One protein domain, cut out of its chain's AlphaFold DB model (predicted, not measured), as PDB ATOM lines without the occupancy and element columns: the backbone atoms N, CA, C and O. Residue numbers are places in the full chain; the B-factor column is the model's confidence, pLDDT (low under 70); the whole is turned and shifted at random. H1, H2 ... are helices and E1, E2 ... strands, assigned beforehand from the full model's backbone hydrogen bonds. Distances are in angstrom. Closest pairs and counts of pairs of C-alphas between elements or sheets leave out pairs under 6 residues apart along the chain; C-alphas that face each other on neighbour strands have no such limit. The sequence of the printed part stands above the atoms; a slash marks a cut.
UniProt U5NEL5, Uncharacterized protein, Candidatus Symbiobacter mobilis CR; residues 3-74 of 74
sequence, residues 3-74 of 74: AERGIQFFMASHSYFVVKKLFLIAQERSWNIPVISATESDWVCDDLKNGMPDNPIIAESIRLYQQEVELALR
ATOM      1  N   ALA A   3      -7.155 -41.478 -16.013       49.56
ATOM      2  CA  ALA A   3      -8.512 -41.443 -16.570       49.56
ATOM      3  C   ALA A   3      -9.605 -41.087 -15.537       49.56
ATOM      4  O   ALA A   3     -10.564 -40.399 -15.863       49.56
ATOM      5  N   GLU A   4      -9.434 -41.459 -14.264       49.53
ATOM      6  CA  GLU A   4     -10.370 -41.107 -13.178       49.53
ATOM      7  C   GLU A   4     -10.320 -39.609 -12.824       49.53
ATOM      8  O   GLU A   4     -11.137 -39.127 -12.047       49.53
ATOM      9  N   ARG A   5      -9.350 -38.864 -13.376       67.88
ATOM     10  CA  ARG A   5      -9.173 -37.421 -13.159       67.88
ATOM     11  C   ARG A   5      -9.630 -36.560 -14.343       67.88
ATOM     12  O   ARG A   5      -9.320 -35.375 -14.363       67.88
ATOM     13  N   GLY A   6     -10.332 -37.131 -15.327       49.38
ATOM     14  CA  GLY A   6     -10.863 -36.375 -16.471       49.38
ATOM     15  C   GLY A   6      -9.805 -35.908 -17.477       49.38
ATOM     16  O   GLY A   6     -10.075 -35.030 -18.290       49.38
ATOM     17  N   ILE A   7      -8.599 -36.484 -17.435       57.62
ATOM     18  CA  ILE A   7      -7.548 -36.206 -18.417       57.62
ATOM     19  C   ILE A   7      -7.915 -36.928 -19.722       57.62
ATOM     20  O   ILE A   7      -7.923 -38.158 -19.769       57.62
ATOM     21  N   GLN A   8      -8.225 -36.159 -20.769       54.94
ATOM     22  CA  GLN A   8      -8.458 -36.665 -22.124       54.94
ATOM     23  C   GLN A   8      -7.119 -36.967 -22.806       54.94
ATOM     24  O   GLN A   8      -6.227 -36.119 -22.860       54.94
ATOM     25  N   PHE A   9      -6.967 -38.189 -23.314       55.50
ATOM     26  CA  PHE A   9      -5.779 -38.595 -24.053       55.50
ATOM     27  C   PHE A   9      -5.881 -38.082 -25.490       55.50
ATOM     28  O   PHE A   9      -6.717 -38.537 -26.266       55.50
ATOM     29  N   PHE A  10      -5.008 -37.145 -25.856       52.91
ATOM     30  CA  PHE A  10      -4.815 -36.771 -27.251       52.91
ATOM     31  C   PHE A  10      -3.993 -37.877 -27.921       52.91
ATOM     32  O   PHE A  10      -2.817 -38.070 -27.599       52.91
ATOM     33  N   MET A  11      -4.610 -38.646 -28.816       55.19
ATOM     34  CA  MET A  11      -3.918 -39.692 -29.565       55.19
ATOM     35  C   MET A  11      -3.066 -39.071 -30.678       55.19
ATOM     36  O   MET A  11      -3.402 -39.125 -31.851       55.19
ATOM     37  N   ALA A  12      -1.925 -38.498 -30.296       51.28
ATOM     38  CA  ALA A  12      -0.804 -38.253 -31.205       51.28
ATOM     39  C   ALA A  12       0.224 -39.405 -31.164       51.28
ATOM     40  O   ALA A  12       1.314 -39.301 -31.719       51.28
ATOM     41  N   SER A  13      -0.072 -40.500 -30.454       46.12
ATOM     42  CA  SER A  13       0.859 -41.616 -30.319       46.12
ATOM     43  C   SER A  13       0.667 -42.616 -31.456       46.12
ATOM     44  O   SER A  13      -0.322 -43.345 -31.474       46.12
ATOM     45  N   HIS A  14       1.661 -42.737 -32.331       59.78
ATOM     46  CA  HIS A  14       1.791 -43.800 -33.338       59.78
ATOM     47  C   HIS A  14       1.937 -45.225 -32.748       59.78
ATOM     48  O   HIS A  14       2.434 -46.122 -33.417       59.78
ATOM     49  N   SER A  15       1.572 -45.466 -31.482       70.12
ATOM     50  CA  SER A  15       1.745 -46.768 -30.834       70.12
ATOM     51  C   SER A  15       0.410 -47.485 -30.680       70.12
ATOM     52  O   SER A  15      -0.337 -47.250 -29.726       70.12
ATOM     53  N   TYR A  16       0.144 -48.416 -31.597       78.62
ATOM     54  CA  TYR A  16      -0.995 -49.334 -31.522       78.62
ATOM     55  C   TYR A  16      -1.119 -50.023 -30.158       78.62
ATOM     56  O   TYR A  16      -2.222 -50.139 -29.630       78.62
ATOM     57  N   PHE A  17      -0.008 -50.429 -29.542       82.12
ATOM     58  CA  PHE A  17      -0.024 -51.142 -28.262       82.12
ATOM     59  C   PHE A  17      -0.621 -50.330 -27.117       82.12
ATOM     60  O   PHE A  17      -1.355 -50.876 -26.292       82.12
ATOM     61  N   VAL A  18      -0.340 -49.026 -27.077       82.50
ATOM     62  CA  VAL A  18      -0.893 -48.135 -26.053       82.50
ATOM     63  C   VAL A  18      -2.406 -48.035 -26.223       82.50
ATOM     64  O   VAL A  18      -3.146 -48.264 -25.267       82.50
ATOM     65  N   VAL A  19      -2.870 -47.785 -27.450       82.81
ATOM     66  CA  VAL A  19      -4.305 -47.697 -27.762       82.81
ATOM     67  C   VAL A  19      -4.997 -49.027 -27.471       82.81
ATOM     68  O   VAL A  19      -6.041 -49.054 -26.823       82.81
ATOM     69  N   LYS A  20      -4.378 -50.152 -27.847       87.56
ATOM     70  CA  LYS A  20      -4.905 -51.489 -27.577       87.56
ATOM     71  C   LYS A  20      -5.024 -51.755 -26.080       87.56
ATOM     72  O   LYS A  20      -6.029 -52.315 -25.649       87.56
ATOM     73  N   LYS A  21      -4.042 -51.341 -25.271       89.69
ATOM     74  CA  LYS A  21      -4.122 -51.500 -23.814       89.69
ATOM     75  C   LYS A  21      -5.230 -50.639 -23.210       89.69
ATOM     76  O   LYS A  21      -5.950 -51.134 -22.346       89.69
ATOM     77  N   LEU A  22      -5.390 -49.397 -23.668       88.00
ATOM     78  CA  LEU A  22      -6.489 -48.524 -23.241       88.00
ATOM     79  C   LEU A  22      -7.851 -49.113 -23.619       88.00
ATOM     80  O   LEU A  22      -8.739 -49.156 -22.776       88.00
ATOM     81  N   PHE A  23      -7.985 -49.655 -24.829       90.12
ATOM     82  CA  PHE A  23      -9.183 -50.371 -25.261       90.12
ATOM     83  C   PHE A  23      -9.496 -51.564 -24.356       90.12
ATOM     84  O   PHE A  23     -10.619 -51.686 -23.881       90.12
ATOM     85  N   LEU A  24      -8.510 -52.413 -24.041       92.81
ATOM     86  CA  LEU A  24      -8.723 -53.540 -23.125       92.81
ATOM     87  C   LEU A  24      -9.211 -53.066 -21.748       92.81
ATOM     88  O   LEU A  24     -10.136 -53.652 -21.199       92.81
ATOM     89  N   ILE A  25      -8.653 -51.970 -21.223       92.12
ATOM     90  CA  ILE A  25      -9.105 -51.371 -19.957       92.12
ATOM     91  C   ILE A  25     -10.543 -50.843 -20.073       92.12
ATOM     92  O   ILE A  25     -11.335 -51.056 -19.153       92.12
ATOM     93  N   ALA A  26     -10.888 -50.171 -21.178       92.62
ATOM     94  CA  ALA A  26     -12.240 -49.672 -21.429       92.62
ATOM     95  C   ALA A  26     -13.262 -50.815 -21.414       92.62
ATOM     96  O   ALA A  26     -14.300 -50.691 -20.767       92.62
ATOM     97  N   GLN A  27     -12.926 -51.949 -22.036       93.69
ATOM     98  CA  GLN A  27     -13.786 -53.131 -22.072       93.69
ATOM     99  C   GLN A  27     -13.878 -53.832 -20.710       93.69
ATOM    100  O   GLN A  27     -14.978 -54.044 -20.203       93.69
ATOM    101  N   GLU A  28     -12.743 -54.125 -20.065       95.69
ATOM    102  CA  GLU A  28     -12.696 -54.793 -18.753       95.69
ATOM    103  C   GLU A  28     -13.451 -54.017 -17.668       95.69
ATOM    104  O   GLU A  28     -14.062 -54.611 -16.781       95.69
ATOM    105  N   ARG A  29     -13.400 -52.681 -17.720       94.06
ATOM    106  CA  ARG A  29     -13.972 -51.811 -16.684       94.06
ATOM    107  C   ARG A  29     -15.260 -51.110 -17.102       94.06
ATOM    108  O   ARG A  29     -15.828 -50.376 -16.297       94.06
ATOM    109  N   SER A  30     -15.718 -51.302 -18.342       91.69
ATOM    110  CA  SER A  30     -16.827 -50.543 -18.941       91.69
ATOM    111  C   SER A  30     -16.642 -49.017 -18.848       91.69
ATOM    112  O   SER A  30     -17.610 -48.264 -18.681       91.69
ATOM    113  N   TRP A  31     -15.389 -48.562 -18.923       90.31
ATOM    114  CA  TRP A  31     -15.009 -47.155 -18.796       90.31
ATOM    115  C   TRP A  31     -15.143 -46.422 -20.121       90.31
ATOM    116  O   TRP A  31     -14.746 -46.943 -21.156       90.31
ATOM    117  N   ASN A  32     -15.637 -45.189 -20.049       87.31
ATOM    118  CA  ASN A  32     -15.621 -44.262 -21.171       87.31
ATOM    119  C   ASN A  32     -14.195 -43.721 -21.329       87.31
ATOM    120  O   ASN A  32     -13.670 -43.081 -20.411       87.31
ATOM    121  N   ILE A  33     -13.558 -44.008 -22.460       87.31
ATOM    122  CA  ILE A  33     -12.232 -43.493 -22.806       87.31
ATOM    123  C   ILE A  33     -12.357 -42.808 -24.168       87.31
ATOM    124  O   ILE A  33     -12.210 -43.470 -25.199       87.31
ATOM    125  N   PRO A  34     -12.646 -41.495 -24.184       87.12
ATOM    126  CA  PRO A  34     -12.808 -40.755 -25.421       87.12
ATOM    127  C   PRO A  34     -11.476 -40.643 -26.162       87.12
ATOM    128  O   PRO A  34     -10.421 -40.434 -25.556       87.12
ATOM    129  N   VAL A  35     -11.548 -40.757 -27.481       81.81
ATOM    130  CA  VAL A  35     -10.420 -40.675 -28.407       81.81
ATOM    131  C   VAL A  35     -10.767 -39.754 -29.564       81.81
ATOM    132  O   VAL A  35     -11.923 -39.634 -29.960       81.81
ATOM    133  N   ILE A  36      -9.747 -39.103 -30.111       81.31
ATOM    134  CA  ILE A  36      -9.865 -38.274 -31.306       81.31
ATOM    135  C   ILE A  36      -8.849 -38.786 -32.319       81.31
ATOM    136  O   ILE A  36      -7.672 -38.941 -31.996       81.31
ATOM    137  N   SER A  37      -9.315 -39.065 -33.529       76.94
ATOM    138  CA  SER A  37      -8.514 -39.515 -34.663       76.94
ATOM    139  C   SER A  37      -8.577 -38.481 -35.780       76.94
ATOM    140  O   SER A  37      -9.661 -38.039 -36.144       76.94
ATOM    141  N   ALA A  38      -7.426 -38.120 -36.340       74.38
ATOM    142  CA  ALA A  38      -7.368 -37.385 -37.600       74.38
ATOM    143  C   ALA A  38      -7.477 -38.377 -38.766       74.38
ATOM    144  O   ALA A  38      -6.735 -39.362 -38.813       74.38
ATOM    145  N   THR A  39      -8.390 -38.109 -39.692       72.50
ATOM    146  CA  THR A  39      -8.435 -38.721 -41.023       72.50
ATOM    147  C   THR A  39      -7.906 -37.718 -42.053       72.50
ATOM    148  O   THR A  39      -7.478 -36.620 -41.698       72.50
ATOM    149  N   GLU A  40      -7.877 -38.088 -43.336       71.44
ATOM    150  CA  GLU A  40      -7.318 -37.237 -44.400       71.44
ATOM    151  C   GLU A  40      -8.010 -35.869 -44.520       71.44
ATOM    152  O   GLU A  40      -7.364 -34.889 -44.887       71.44
ATOM    153  N   SER A  41      -9.303 -35.791 -44.196       75.75
ATOM    154  CA  SER A  41     -10.111 -34.574 -44.333       75.75
ATOM    155  C   SER A  41     -10.758 -34.091 -43.038       75.75
ATOM    156  O   SER A  41     -11.161 -32.932 -42.979       75.75
ATOM    157  N   ASP A  42     -10.857 -34.938 -42.009       78.62
ATOM    158  CA  ASP A  42     -11.724 -34.687 -40.860       78.62
ATOM    159  C   ASP A  42     -11.124 -35.164 -39.534       78.62
ATOM    160  O   ASP A  42     -10.158 -35.926 -39.468       78.62
ATOM    161  N   TRP A  43     -11.737 -34.713 -38.444       80.06
ATOM    162  CA  TRP A  43     -11.468 -35.213 -37.103       80.06
ATOM    163  C   TRP A  43     -12.650 -36.053 -36.638       80.06
ATOM    164  O   TRP A  43     -13.789 -35.589 -36.632       80.06
ATOM    165  N   VAL A  44     -12.372 -37.283 -36.221       78.69
ATOM    166  CA  VAL A  44     -13.366 -38.215 -35.691       78.69
ATOM    167  C   VAL A  44     -13.169 -38.334 -34.189       78.69
ATOM    168  O   VAL A  44     -12.095 -38.721 -33.728       78.69
ATOM    169  N   CYS A  45     -14.211 -38.017 -33.428       84.56
ATOM    170  CA  CYS A  45     -14.276 -38.269 -31.993       84.56
ATOM    171  C   CYS A  45     -15.052 -39.567 -31.747       84.56
ATOM    172  O   CYS A  45     -16.150 -39.725 -32.277       84.56
ATOM    173  N   ASP A  46     -14.513 -40.459 -30.922       86.69
ATOM    174  CA  ASP A  46     -15.157 -41.722 -30.540       86.69
ATOM    175  C   ASP A  46     -14.832 -42.077 -29.076       86.69
ATOM    176  O   ASP A  46     -14.154 -41.319 -28.379       86.69
ATOM    177  N   ASP A  47     -15.308 -43.221 -28.594       89.69
ATOM    178  CA  ASP A  47     -15.022 -43.776 -27.273       89.69
ATOM    179  C   ASP A  47     -14.591 -45.243 -27.393       89.69
ATOM    180  O   ASP A  47     -15.298 -46.066 -27.977       89.69
ATOM    181  N   LEU A  48     -13.454 -45.606 -26.787       89.94
ATOM    182  CA  LEU A  48     -12.923 -46.976 -26.844       89.94
ATOM    183  C   LEU A  48     -13.837 -48.029 -26.210       89.94
ATOM    184  O   LEU A  48     -13.670 -49.227 -26.458       89.94
ATOM    185  N   LYS A  49     -14.809 -47.602 -25.403       92.31
ATOM    186  CA  LYS A  49     -15.881 -48.468 -24.917       92.31
ATOM    187  C   LYS A  49     -16.747 -49.010 -26.055       92.31
ATOM    188  O   LYS A  49     -17.186 -50.154 -25.979       92.31
ATOM    189  N   ASN A  50     -16.963 -48.214 -27.104       92.75
ATOM    190  CA  ASN A  50     -17.787 -48.579 -28.258       92.75
ATOM    191  C   ASN A  50     -17.029 -49.449 -29.268       92.75
ATOM    192  O   ASN A  50     -17.645 -50.185 -30.035       92.75
ATOM    193  N   GLY A  51     -15.698 -49.390 -29.265       88.88
ATOM    194  CA  GLY A  51     -14.867 -50.116 -30.215       88.88
ATOM    195  C   GLY A  51     -13.505 -49.462 -30.407       88.88
ATOM    196  O   GLY A  51     -13.207 -48.422 -29.833       88.88
ATOM    197  N   MET A  52     -12.654 -50.089 -31.217       85.69
ATOM    198  CA  MET A  52     -11.448 -49.421 -31.705       85.69
ATOM    199  C   MET A  52     -11.833 -48.511 -32.878       85.69
ATOM    200  O   MET A  52     -12.544 -48.988 -33.764       85.69
ATOM    201  N   PRO A  53     -11.354 -47.257 -32.925       80.25
ATOM    202  CA  PRO A  53     -11.630 -46.372 -34.047       80.25
ATOM    203  C   PRO A  53     -10.983 -46.911 -35.324       80.25
ATOM    204  O   PRO A  53      -9.857 -47.422 -35.293       80.25
ATOM    205  N   ASP A  54     -11.685 -46.761 -36.444       76.62
ATOM    206  CA  ASP A  54     -11.142 -47.071 -37.764       76.62
ATOM    207  C   ASP A  54     -10.182 -45.952 -38.189       76.62
ATOM    208  O   ASP A  54     -10.591 -44.839 -38.521       76.62
ATOM    209  N   ASN A  55      -8.880 -46.216 -38.062       77.06
ATOM    210  CA  ASN A  55      -7.822 -45.236 -38.281       77.06
ATOM    211  C   ASN A  55      -6.671 -45.862 -39.093       77.06
ATOM    212  O   ASN A  55      -6.093 -46.865 -38.649       77.06
ATOM    213  N   PRO A  56      -6.254 -45.248 -40.220       74.19
ATOM    214  CA  PRO A  56      -5.157 -45.749 -41.052       74.19
ATOM    215  C   PRO A  56      -3.834 -45.992 -40.301       74.19
ATOM    216  O   PRO A  56      -3.132 -46.959 -40.588       74.19
ATOM    217  N   ILE A  57      -3.501 -45.173 -39.297       74.25
ATOM    218  CA  ILE A  57      -2.273 -45.315 -38.493       74.25
ATOM    219  C   ILE A  57      -2.323 -46.583 -37.634       74.25
ATOM    220  O   ILE A  57      -1.312 -47.271 -37.468       74.25
ATOM    221  N   ILE A  58      -3.497 -46.902 -37.083       76.31
ATOM    222  CA  ILE A  58      -3.715 -48.116 -36.289       76.31
ATOM    223  C   ILE A  58      -3.570 -49.343 -37.188       76.31
ATOM    224  O   ILE A  58      -2.852 -50.275 -36.821       76.31
ATOM    225  N   ALA A  59      -4.193 -49.322 -38.368       81.69
ATOM    226  CA  ALA A  59      -4.095 -50.406 -39.341       81.69
ATOM    227  C   ALA A  59      -2.638 -50.666 -39.764       81.69
ATOM    228  O   ALA A  59      -2.169 -51.804 -39.716       81.69
ATOM    229  N   GLU A  60      -1.895 -49.607 -40.086       83.69
ATOM    230  CA  GLU A  60      -0.491 -49.711 -40.490       83.69
ATOM    231  C   GLU A  60       0.409 -50.213 -39.352       83.69
ATOM    232  O   GLU A  60       1.278 -51.060 -39.559       83.69
ATOM    233  N   SER A  61       0.158 -49.769 -38.120       82.69
ATOM    234  CA  SER A  61       0.891 -50.249 -36.942       82.69
ATOM    235  C   SER A  61       0.682 -51.748 -36.694       82.69
ATOM    236  O   SER A  61       1.628 -52.452 -36.345       82.69
ATOM    237  N   ILE A  62      -0.544 -52.256 -36.886       84.50
ATOM    238  CA  ILE A  62      -0.843 -53.694 -36.786       84.50
ATOM    239  C   ILE A  62      -0.087 -54.463 -37.871       84.50
ATOM    240  O   ILE A  62       0.525 -55.488 -37.572       84.50
ATOM    241  N   ARG A  63      -0.099 -53.956 -39.109       89.50
ATOM    242  CA  ARG A  63       0.593 -54.566 -40.248       89.50
ATOM    243  C   ARG A  63       2.097 -54.687 -39.992       89.50
ATOM    244  O   ARG A  63       2.662 -55.758 -40.188       89.50
ATOM    245  N   LEU A  64       2.738 -53.615 -39.522       86.12
ATOM    246  CA  LEU A  64       4.166 -53.615 -39.184       86.12
ATOM    247  C   LEU A  64       4.487 -54.590 -38.045       86.12
ATOM    248  O   LEU A  64       5.468 -55.323 -38.129       86.12
ATOM    249  N   TYR A  65       3.639 -54.657 -37.018       86.62
ATOM    250  CA  TYR A  65       3.815 -55.623 -35.935       86.62
ATOM    251  C   TYR A  65       3.698 -57.077 -36.413       86.62
ATOM    252  O   TYR A  65       4.497 -57.923 -36.022       86.62
ATOM    253  N   GLN A  66       2.733 -57.382 -37.284       90.00
ATOM    254  CA  GLN A  66       2.609 -58.718 -37.876       90.00
ATOM    255  C   GLN A  66       3.882 -59.106 -38.638       90.00
ATOM    256  O   GLN A  66       4.382 -60.214 -38.456       90.00
ATOM    257  N   GLN A  67       4.456 -58.173 -39.406       90.25
ATOM    258  CA  GLN A  67       5.729 -58.387 -40.100       90.25
ATOM    259  C   GLN A  67       6.889 -58.656 -39.134       90.25
ATOM    260  O   GLN A  67       7.705 -59.538 -39.391       90.25
ATOM    261  N   GLU A  68       6.964 -57.930 -38.016       91.19
ATOM    262  CA  GLU A  68       7.972 -58.163 -36.975       91.19
ATOM    263  C   GLU A  68       7.854 -59.575 -36.373       91.19
ATOM    264  O   GLU A  68       8.851 -60.292 -36.272       91.19
ATOM    265  N   VAL A  69       6.637 -60.005 -36.025       92.81
ATOM    266  CA  VAL A  69       6.380 -61.342 -35.462       92.81
ATOM    267  C   VAL A  69       6.727 -62.445 -36.462       92.81
ATOM    268  O   VAL A  69       7.356 -63.432 -36.086       92.81
ATOM    269  N   GLU A  70       6.366 -62.282 -37.736       95.19
ATOM    270  CA  GLU A  70       6.718 -63.233 -38.797       95.19
ATOM    271  C   GLU A  70       8.234 -63.377 -38.974       95.19
ATOM    272  O   GLU A  70       8.722 -64.486 -39.195       95.19
ATOM    273  N   LEU A  71       8.988 -62.279 -38.858       92.44
ATOM    274  CA  LEU A  71      10.450 -62.308 -38.911       92.44
ATOM    275  C   LEU A  71      11.061 -63.010 -37.694       92.44
ATOM    276  O   LEU A  71      12.044 -63.725 -37.854       92.44
ATOM    277  N   ALA A  72      10.489 -62.828 -36.503       92.38
ATOM    278  CA  ALA A  72      10.971 -63.453 -35.270       92.38
ATOM    279  C   ALA A  72      10.669 -64.962 -35.177       92.38
ATOM    280  O   ALA A  72      11.310 -65.666 -34.400       92.38
ATOM    281  N   LEU A  73       9.682 -65.451 -35.935       88.56
ATOM    282  CA  LEU A  73       9.287 -66.865 -35.991       88.56
ATOM    283  C   LEU A  73      10.001 -67.666 -37.099       88.56
ATOM    284  O   LEU A  73       9.709 -68.853 -37.261       88.56
ATOM    285  N   ARG A  74      10.901 -67.034 -37.863       69.44
ATOM    286  CA  ARG A  74      11.818 -67.702 -38.802       69.44
ATOM    287  C   ARG A  74      13.089 -68.161 -38.101       69.44
ATOM    288  O   ARG A  74      13.565 -69.254 -38.474       69.44
TER     289      ARG A  74
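This is residues 3 to 74 of the 74 residues of an uncharacterized protein of Candidatus Symbiobacter mobilis CR (UniProt U5NEL5). Look first for a small two-strand hairpin, E1 and E2, and then for two helices, H1 and H2, that meet near their first residues as an L. The end of H2 makes an arm, with residues 66 to 74 sticking out from a small body. The printed part has 72 residues, with two named helices and two named strands in the order H1, E1, E2, H2; the sheet has the order E1 - E2 and is antiparallel, and the class is mixed, helices and strands. The whole is only just loose, close to compact, with a radius of gyration of the C-alphas of 13.6 A, and its spans of 44 by 32 by 18 A make it only just flat.

Find C-alpha 34 at (-12.808, -40.755, -25.421); from there E1 runs through residues 34 to 38, 13.8 A from first to last C-alpha. E2 is residues 43 to 47, 13.5 A long. Before them in the chain comes H1, residues 16 to 29, which begins at C-alpha 16 at (-0.995, -49.334, -31.522) and is 19.9 A long. After them comes H2, residues 56 to 72, 24.6 A long, ending at C-alpha 72 at (10.971, -63.453, -35.270).

Begin with the hairpin of E1 and E2, antiparallel neighbours whose directions stand at 155 degrees. The C-alphas of Pro 34 and Asp 47 face each other at 4.2 A, and N 35 and O 46 are within hydrogen-bond range at 2.8 A, as are N 46 and O 35 at 2.9 A. E1 and H2 are near each other, with 5 pairs of C-alphas within 10 A. H1 and E2 are apart. H1 and H2 only just touch, with 3 pairs of C-alphas within 8 A; H1 touches with residue 16 alone and H2 with residues 58 to 62 alone. Their closest C-alphas are those of Tyr 16 and Ile 58, 5.6 A apart, and their lines are about perpendicular, at 74 degrees. In H1 and H2 every pair of O i and N i+4 is within hydrogen-bond range.

The two C-alphas farthest apart are those of Arg 5 and Arg 74, at 44.9 A. Residues 66 to 74, of which 66 to 72 belong to H2, stand free; without them the body spans 30 by 26 by 18 A. Residues 3 to 15 hold no named element. The printed part has no cut. The links from H1 to E1 and from E1 to E2 are tight, and the link from E2 to H2 is short. The mean pLDDT of the printed part is 79.8, and residues 3 to 14 and residue 74 are under 70.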